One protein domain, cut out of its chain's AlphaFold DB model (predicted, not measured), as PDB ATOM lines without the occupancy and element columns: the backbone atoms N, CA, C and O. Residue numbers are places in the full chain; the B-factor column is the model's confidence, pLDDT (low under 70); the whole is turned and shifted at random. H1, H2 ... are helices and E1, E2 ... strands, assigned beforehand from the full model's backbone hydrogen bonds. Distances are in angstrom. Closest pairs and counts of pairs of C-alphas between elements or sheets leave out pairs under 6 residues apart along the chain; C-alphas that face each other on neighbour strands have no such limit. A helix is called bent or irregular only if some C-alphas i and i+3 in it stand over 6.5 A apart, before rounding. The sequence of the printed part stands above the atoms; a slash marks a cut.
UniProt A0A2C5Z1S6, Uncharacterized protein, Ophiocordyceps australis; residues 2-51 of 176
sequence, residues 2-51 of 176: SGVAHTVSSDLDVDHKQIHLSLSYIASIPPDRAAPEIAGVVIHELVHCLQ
ATOM      1  N   SER A   2     -34.837 -27.347  23.960       55.38
ATOM      2  CA  SER A   2     -34.224 -27.621  25.268       55.38
ATOM      3  C   SER A   2     -32.702 -27.490  25.138       55.38
ATOM      4  O   SER A   2     -32.156 -28.010  24.165       55.38
ATOM      5  N   GLY A   3     -32.042 -26.793  26.068       78.88
ATOM      6  CA  GLY A   3     -30.577 -26.672  26.099       78.88
ATOM      7  C   GLY A   3     -29.865 -28.027  26.230       78.88
ATOM      8  O   GLY A   3     -30.505 -29.050  26.477       78.88
ATOM      9  N   VAL A   4     -28.542 -28.037  26.042       89.31
ATOM     10  CA  VAL A   4     -27.689 -29.240  26.155       89.31
ATOM     11  C   VAL A   4     -27.589 -29.698  27.611       89.31
ATOM     12  O   VAL A   4     -27.933 -30.835  27.945       89.31
ATOM     13  N   ALA A   5     -27.162 -28.785  28.472       92.62
ATOM     14  CA  ALA A   5     -27.119 -28.922  29.912       92.62
ATOM     15  C   ALA A   5     -27.216 -27.523  30.543       92.62
ATOM     16  O   ALA A   5     -27.267 -26.525  29.819       92.62
ATOM     17  N   HIS A   6     -27.362 -27.472  31.863       90.94
ATOM     18  CA  HIS A   6     -27.218 -26.241  32.633       90.94
ATOM     19  C   HIS A   6     -26.883 -26.544  34.093       90.94
ATOM     20  O   HIS A   6     -27.265 -27.590  34.635       90.94
ATOM     21  N   THR A   7     -26.232 -25.579  34.738       88.12
ATOM     22  CA  THR A   7     -25.901 -25.596  36.162       88.12
ATOM     23  C   THR A   7     -26.757 -24.589  36.915       88.12
ATOM     24  O   THR A   7     -26.839 -23.420  36.541       88.12
ATOM     25  N   VAL A   8     -27.381 -25.029  38.005       87.38
ATOM     26  CA  VAL A   8     -28.178 -24.174  38.894       87.38
ATOM     27  C   VAL A   8     -27.706 -24.301  40.334       87.38
ATOM     28  O   VAL A   8     -27.294 -25.374  40.779       87.38
ATOM     29  N   SER A   9     -27.777 -23.197  41.076       82.81
ATOM     30  CA  SER A   9     -27.699 -23.240  42.538       82.81
ATOM     31  C   SER A   9     -29.016 -23.789  43.094       82.81
ATOM     32  O   SER A   9     -30.080 -23.527  42.537       82.81
ATOM     33  N   SER A  10     -28.950 -24.551  44.180       73.19
ATOM     34  CA  SER A  10     -30.127 -25.011  44.913       73.19
ATOM     35  C   SER A  10     -30.754 -23.870  45.712       73.19
ATOM     36  O   SER A  10     -30.070 -22.942  46.133       73.19
ATOM     37  N   ASP A  11     -32.046 -23.998  46.008       71.94
ATOM     38  CA  ASP A  11     -32.756 -23.109  46.933       71.94
ATOM     39  C   ASP A  11     -32.239 -23.186  48.386       71.94
ATOM     40  O   ASP A  11     -32.595 -22.341  49.205       71.94
ATOM     41  N   LEU A  12     -31.430 -24.201  48.725       70.88
ATOM     42  CA  LEU A  12     -30.872 -24.390  50.067       70.88
ATOM     43  C   LEU A  12     -29.763 -23.375  50.377       70.88
ATOM     44  O   LEU A  12     -29.839 -22.678  51.387       70.88
ATOM     45  N   ASP A  13     -28.756 -23.286  49.503       78.88
ATOM     46  CA  ASP A  13     -27.704 -22.269  49.523       78.88
ATOM     47  C   ASP A  13     -26.957 -22.216  48.174       78.88
ATOM     48  O   ASP A  13     -27.163 -23.033  47.272       78.88
ATOM     49  N   VAL A  14     -26.075 -21.222  48.040       72.81
ATOM     50  CA  VAL A  14     -25.292 -20.976  46.822       72.81
ATOM     51  C   VAL A  14     -24.193 -22.013  46.566       72.81
ATOM     52  O   VAL A  14     -23.699 -22.068  45.438       72.81
ATOM     53  N   ASP A  15     -23.834 -22.829  47.557       79.12
ATOM     54  CA  ASP A  15     -22.776 -23.841  47.476       79.12
ATOM     55  C   ASP A  15     -23.324 -25.200  47.009       79.12
ATOM     56  O   ASP A  15     -22.606 -26.009  46.418       79.12
ATOM     57  N   HIS A  16     -24.626 -25.439  47.174       88.00
ATOM     58  CA  HIS A  16     -25.313 -26.582  46.589       88.00
ATOM     59  C   HIS A  16     -25.557 -26.353  45.094       88.00
ATOM     60  O   HIS A  16     -26.429 -25.581  44.696       88.00
ATOM     61  N   LYS A  17     -24.812 -27.065  44.246       90.56
ATOM     62  CA  LYS A  17     -24.952 -27.011  42.784       90.56
ATOM     63  C   LYS A  17     -25.616 -28.263  42.228       90.56
ATOM     64  O   LYS A  17     -25.353 -29.374  42.683       90.56
ATOM     65  N   GLN A  18     -26.452 -28.081  41.213       92.88
ATOM     66  CA  GLN A  18     -27.043 -29.167  40.438       92.88
ATOM     67  C   GLN A  18     -26.689 -28.993  38.969       92.88
ATOM     68  O   GLN A  18     -26.825 -27.901  38.423       92.88
ATOM     69  N   ILE A  19     -26.299 -30.093  38.333       94.12
ATOM     70  CA  ILE A  19     -26.015 -30.154  36.904       94.12
ATOM     71  C   ILE A  19     -27.132 -30.966  36.247       94.12
ATOM     72  O   ILE A  19     -27.358 -32.128  36.591       94.12
ATOM     73  N   HIS A  20     -27.843 -30.348  35.310       94.50
ATOM     74  CA  HIS A  20     -28.996 -30.931  34.629       94.50
ATOM     75  C   HIS A  20     -28.642 -31.194  33.171       94.50
ATOM     76  O   HIS A  20     -28.415 -30.255  32.413       94.50
ATOM     77  N   LEU A  21     -28.615 -32.466  32.765       94.88
ATOM     78  CA  LEU A  21     -28.325 -32.871  31.385       94.88
ATOM     79  C   LEU A  21     -29.612 -33.215  30.639       94.88
ATOM     80  O   LEU A  21     -30.480 -33.928  31.147       94.88
ATOM     81  N   SER A  22     -29.709 -32.763  29.392       95.56
ATOM     82  CA  SER A  22     -30.842 -33.086  28.534       95.56
ATOM     83  C   SER A  22     -30.785 -34.536  28.043       95.56
ATOM     84  O   SER A  22     -29.884 -34.930  27.302       95.56
ATOM     85  N   LEU A  23     -31.805 -35.328  28.391       95.31
ATOM     86  CA  LEU A  23     -31.947 -36.701  27.891       95.31
ATOM     87  C   LEU A  23     -32.135 -36.750  26.370       95.31
ATOM     88  O   LEU A  23     -31.641 -37.671  25.723       95.31
ATOM     89  N   SER A  24     -32.820 -35.760  25.788       95.56
ATOM     90  CA  SER A  24     -33.005 -35.683  24.335       95.56
ATOM     91  C   SER A  24     -31.698 -35.358  23.614       95.56
ATOM     92  O   SER A  24     -31.469 -35.867  22.518       95.56
ATOM     93  N   TYR A  25     -30.821 -34.565  24.239       95.06
ATOM     94  CA  TYR A  25     -29.470 -34.346  23.738       95.06
ATOM     95  C   TYR A  25     -28.630 -35.618  23.851       95.06
ATOM     96  O   TYR A  25     -28.076 -36.050  22.852       95.06
ATOM     97  N   ILE A  26     -28.603 -36.278  25.015       94.75
ATOM     98  CA  ILE A  26     -27.861 -37.538  25.197       94.75
ATOM     99  C   ILE A  26     -28.274 -38.581  24.149       94.75
ATOM    100  O   ILE A  26     -27.416 -39.215  23.540       94.75
ATOM    101  N   ALA A  27     -29.578 -38.722  23.896       95.62
ATOM    102  CA  ALA A  27     -30.109 -39.661  22.915       95.62
ATOM    103  C   ALA A  27     -29.752 -39.318  21.455       95.62
ATOM    104  O   ALA A  27     -29.858 -40.190  20.594       95.62
ATOM    105  N   SER A  28     -29.352 -38.077  21.157       95.12
ATOM    106  CA  SER A  28     -28.956 -37.660  19.806       95.12
ATOM    107  C   SER A  28     -27.464 -37.852  19.521       95.12
ATOM    108  O   SER A  28     -27.053 -37.768  18.361       95.12
ATOM    109  N   ILE A  29     -26.646 -38.132  20.544       95.25
ATOM    110  CA  ILE A  29     -25.204 -38.326  20.380       95.25
ATOM    111  C   ILE A  29     -24.939 -39.718  19.780       95.25
ATOM    112  O   ILE A  29     -25.433 -40.718  20.306       95.25
ATOM    113  N   PRO A  30     -24.119 -39.825  18.717       95.81
ATOM    114  CA  PRO A  30     -23.669 -41.114  18.202       95.81
ATOM    115  C   PRO A  30     -22.998 -41.975  19.294       95.81
ATOM    116  O   PRO A  30     -22.206 -41.438  20.075       95.81
ATOM    117  N   PRO A  31     -23.266 -43.295  19.371       95.94
ATOM    118  CA  PRO A  31     -22.767 -44.144  20.460       95.94
ATOM    119  C   PRO A  31     -21.245 -44.118  20.663       95.94
ATOM    120  O   PRO A  31     -20.774 -44.133  21.797       95.94
ATOM    121  N   ASP A  32     -20.477 -44.033  19.579       95.94
ATOM    122  CA  ASP A  32     -19.010 -43.939  19.576       95.94
ATOM    123  C   ASP A  32     -18.486 -42.617  20.164       95.94
ATOM    124  O   ASP A  32     -17.347 -42.537  20.622       95.94
ATOM    125  N   ARG A  33     -19.334 -41.583  20.204       95.12
ATOM    126  CA  ARG A  33     -19.026 -40.256  20.744       95.12
ATOM    127  C   ARG A  33     -19.678 -39.954  22.088       95.12
ATOM    128  O   ARG A  33     -19.339 -38.939  22.691       95.12
ATOM    129  N   ALA A  34     -20.588 -40.801  22.565       96.00
ATOM    130  CA  ALA A  34     -21.387 -40.527  23.757       96.00
ATOM    131  C   ALA A  34     -20.523 -40.261  24.998       96.00
ATOM    132  O   ALA A  34     -20.675 -39.226  25.640       96.00
ATOM    133  N   ALA A  35     -19.575 -41.151  25.304       96.81
ATOM    134  CA  ALA A  35     -18.716 -41.012  26.480       96.81
ATOM    135  C   ALA A  35     -17.879 -39.710  26.486       96.81
ATOM    136  O   ALA A  35     -17.979 -38.967  27.463       96.81
ATOM    137  N   PRO A  36     -17.092 -39.378  25.438       97.19
ATOM    138  CA  PRO A  36     -16.314 -38.138  25.433       97.19
ATOM    139  C   PRO A  36     -17.181 -36.874  25.359       97.19
ATOM    140  O   PRO A  36     -16.818 -35.864  25.957       97.19
ATOM    141  N   GLU A  37     -18.329 -36.905  24.674       97.38
ATOM    142  CA  GLU A  37     -19.235 -35.750  24.626       97.38
ATOM    143  C   GLU A  37     -19.856 -35.471  26.000       97.38
ATOM    144  O   GLU A  37     -19.786 -34.344  26.485       97.38
ATOM    145  N   ILE A  38     -20.390 -36.503  26.666       97.62
ATOM    146  CA  ILE A  38     -20.976 -36.378  28.007       97.62
ATOM    147  C   ILE A  38     -19.917 -35.923  29.013       97.62
ATOM    148  O   ILE A  38     -20.183 -35.017  29.797       97.62
ATOM    149  N   ALA A  39     -18.709 -36.498  28.975       98.19
ATOM    150  CA  ALA A  39     -17.611 -36.067  29.838       98.19
ATOM    151  C   ALA A  39     -17.259 -34.588  29.617       98.19
ATOM    152  O   ALA A  39     -17.124 -33.841  30.583       98.19
ATOM    153  N   GLY A  40     -17.173 -34.145  28.358       98.19
ATOM    154  CA  GLY A  40     -16.910 -32.748  28.020       98.19
ATOM    155  C   GLY A  40     -17.989 -31.786  28.524       98.19
ATOM    156  O   GLY A  40     -17.653 -30.744  29.080       98.19
ATOM    157  N   VAL A  41     -19.268 -32.147  28.379       97.81
ATOM    158  CA  VAL A  41     -20.396 -31.355  28.902       97.81
ATOM    159  C   VAL A  41     -20.373 -31.309  30.430       97.81
ATOM    160  O   VAL A  41     -20.481 -30.236  31.007       97.81
ATOM    161  N   VAL A  42     -20.159 -32.438  31.109       97.88
ATOM    162  CA  VAL A  42     -20.070 -32.463  32.580       97.88
ATOM    163  C   VAL A  42     -18.893 -31.627  33.086       97.88
ATOM    164  O   VAL A  42     -19.035 -30.941  34.092       97.88
ATOM    165  N   ILE A  43     -17.748 -31.649  32.396       98.31
ATOM    166  CA  ILE A  43     -16.605 -30.790  32.729       98.31
ATOM    167  C   ILE A  43     -16.991 -29.316  32.617       98.31
ATOM    168  O   ILE A  43     -16.744 -28.572  33.559       98.31
ATOM    169  N   HIS A  44     -17.610 -28.909  31.507       98.19
ATOM    170  CA  HIS A  44     -18.076 -27.537  31.303       98.19
ATOM    171  C   HIS A  44     -18.985 -27.080  32.458       98.19
ATOM    172  O   HIS A  44     -18.710 -26.082  33.119       98.19
ATOM    173  N   GLU A  45     -20.008 -27.871  32.779       97.88
ATOM    174  CA  GLU A  45     -20.956 -27.551  33.851       97.88
ATOM    175  C   GLU A  45     -20.298 -27.545  35.243       97.88
ATOM    176  O   GLU A  45     -20.574 -26.683  36.075       97.88
ATOM    177  N   LEU A  46     -19.349 -28.451  35.502       97.31
ATOM    178  CA  LEU A  46     -18.595 -28.454  36.756       97.31
ATOM    179  C   LEU A  46     -17.759 -27.179  36.929       97.31
ATOM    180  O   LEU A  46     -17.567 -26.723  38.057       97.31
ATOM    181  N   VAL A  47     -17.282 -26.569  35.841       97.62
ATOM    182  CA  VAL A  47     -16.600 -25.274  35.925       97.62
ATOM    183  C   VAL A  47     -17.563 -24.182  36.379       97.62
ATOM    184  O   VAL A  47     -17.186 -23.384  37.231       97.62
ATOM    185  N   HIS A  48     -18.816 -24.172  35.919       96.31
ATOM    186  CA  HIS A  48     -19.822 -23.226  36.414       96.31
ATOM    187  C   HIS A  48     -20.087 -23.350  37.920       96.31
ATOM    188  O   HIS A  48     -20.410 -22.352  38.567       96.31
ATOM    189  N   CYS A  49     -19.898 -24.535  38.507       95.00
ATOM    190  CA  CYS A  49     -19.968 -24.713  39.957       95.00
ATOM    191  C   CYS A  49     -18.848 -23.982  40.713       95.00
ATOM    192  O   CYS A  49     -19.051 -23.601  41.864       95.00
ATOM    193  N   LEU A  50     -17.671 -23.837  40.097       93.88
ATOM    194  CA  LEU A  50     -16.426 -23.443  40.768       93.88
ATOM    195  C   LEU A  50     -15.919 -22.053  40.369       93.88
ATOM    196  O   LEU A  50     -15.176 -21.429  41.126       93.88
ATOM    197  N   GLN A  51     -16.268 -21.577  39.177       95.94
ATOM    198  CA  GLN A  51     -15.757 -20.320  38.650       95.94
ATOM    199  C   GLN A  51     -16.435 -19.104  39.281       95.94
ATOM    200  O   GLN A  51     -17.602 -19.133  39.675       95.94
TER     201      GLN A  51
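AT A GLANCE: This is residues 2 to 51 of the 176 residues of an uncharacterized protein of Ophiocordyceps australis (UniProt A0A2C5Z1S6). A two-stranded hairpin, E1 and E2, has one long helix, H2, folded back along it, with residues 38 to 50 of H2 packed on both strands. The short helix H1 sits beyond the end of E2 and makes the turn from the hairpin into H2, while the loop of residues 10 to 16 makes the opposite end of the long axis. The printed part has 50 residues with two named strands and two named helices, in the order E1, E2, H1, H2; the sheet has the order E1, E2 and is antiparallel, and the class is mixed, helices and strands. The whole is only just loose, close to compact, with a radius of gyration of the C-alphas of 12.1 A. Its outline is elongated, with spans of 37 by 19 by 12 A along the three main axes.

IN THESE COORDINATES: Strand E1 is residues 5 to 9, Ala 5 to Ser 9, and measures 13.9 A from first to last C-alpha; its C-alpha 5 is at (-27.119, -28.922, 29.912). Strand E2 is residues 17 to 21, Lys 17 to Leu 21, and measures 13.3 A. H2, the longest helix, is residues 31 to 50, Pro 31 to Leu 50, and measures 29.7 A, from C-alpha 31 at (-22.767, -44.144, 20.460) to C-alpha 50 at (-16.426, -23.443, 40.768). H2 is irregular: its C-alphas 32 and 35 are 7.5 A apart, against about 5 A in a regular helix, and its line is a rough one. H1 is residues 23 to 28, Leu 23 to Ser 28, and measures 8.7 A.

HOW THE PARTS SIT: E1 and E2 form a hairpin of antiparallel neighbour strands, with 161 degrees between their N-to-C directions. Among the C-alphas that face each other are those of Ala 5 and Leu 21, 4.4 A apart, and those of Ser 9 and Lys 17, 4.7 A apart. Across the pair, N of His 6 and O of His 20 are within hydrogen-bond range at 3.0 A, and so are N of Gln 18 and O of Val 8 at 2.9 A. E1 and H2 have 7 pairs of C-alphas within 8 A, the closest being those of Thr 7 and Glu 45, 5.8 A apart. E2 and H2 have 4 such pairs, the closest being the C-alphas of Lys 17 and Cys 49, 6.2 A apart. H1 and H2 are close but not clearly touching, and their closest C-alphas, those of Ile 26 and Ala 34, are 7.3 A apart. Their lines stand at a steep tilt of 41 degrees, and the two helices run opposite ways. E1 and H1 are apart. In H1 every O i to N i+4 pair is within hydrogen-bond range; in H2 13 of 16 are.

THE WHOLE: The two C-alphas farthest apart are those of Leu 12, between E1 and E2, and Asp 32, in H2, at 38.1 A. The C-alphas of Ser 2 and Gln 51, the first and last printed residues, are 23.9 A apart. The printed part has no cut, and it is residues 2 to 51 of a full chain of 176 residues. The link from E1 to E2 is short, with 7 residues. The links from E2 to H1, with 1 residue, and from H1 to H2, with 2 residues, are tight, and no link is long. The mean pLDDT of the printed part is 91.2, and residue 2 is the one printed residue under 70.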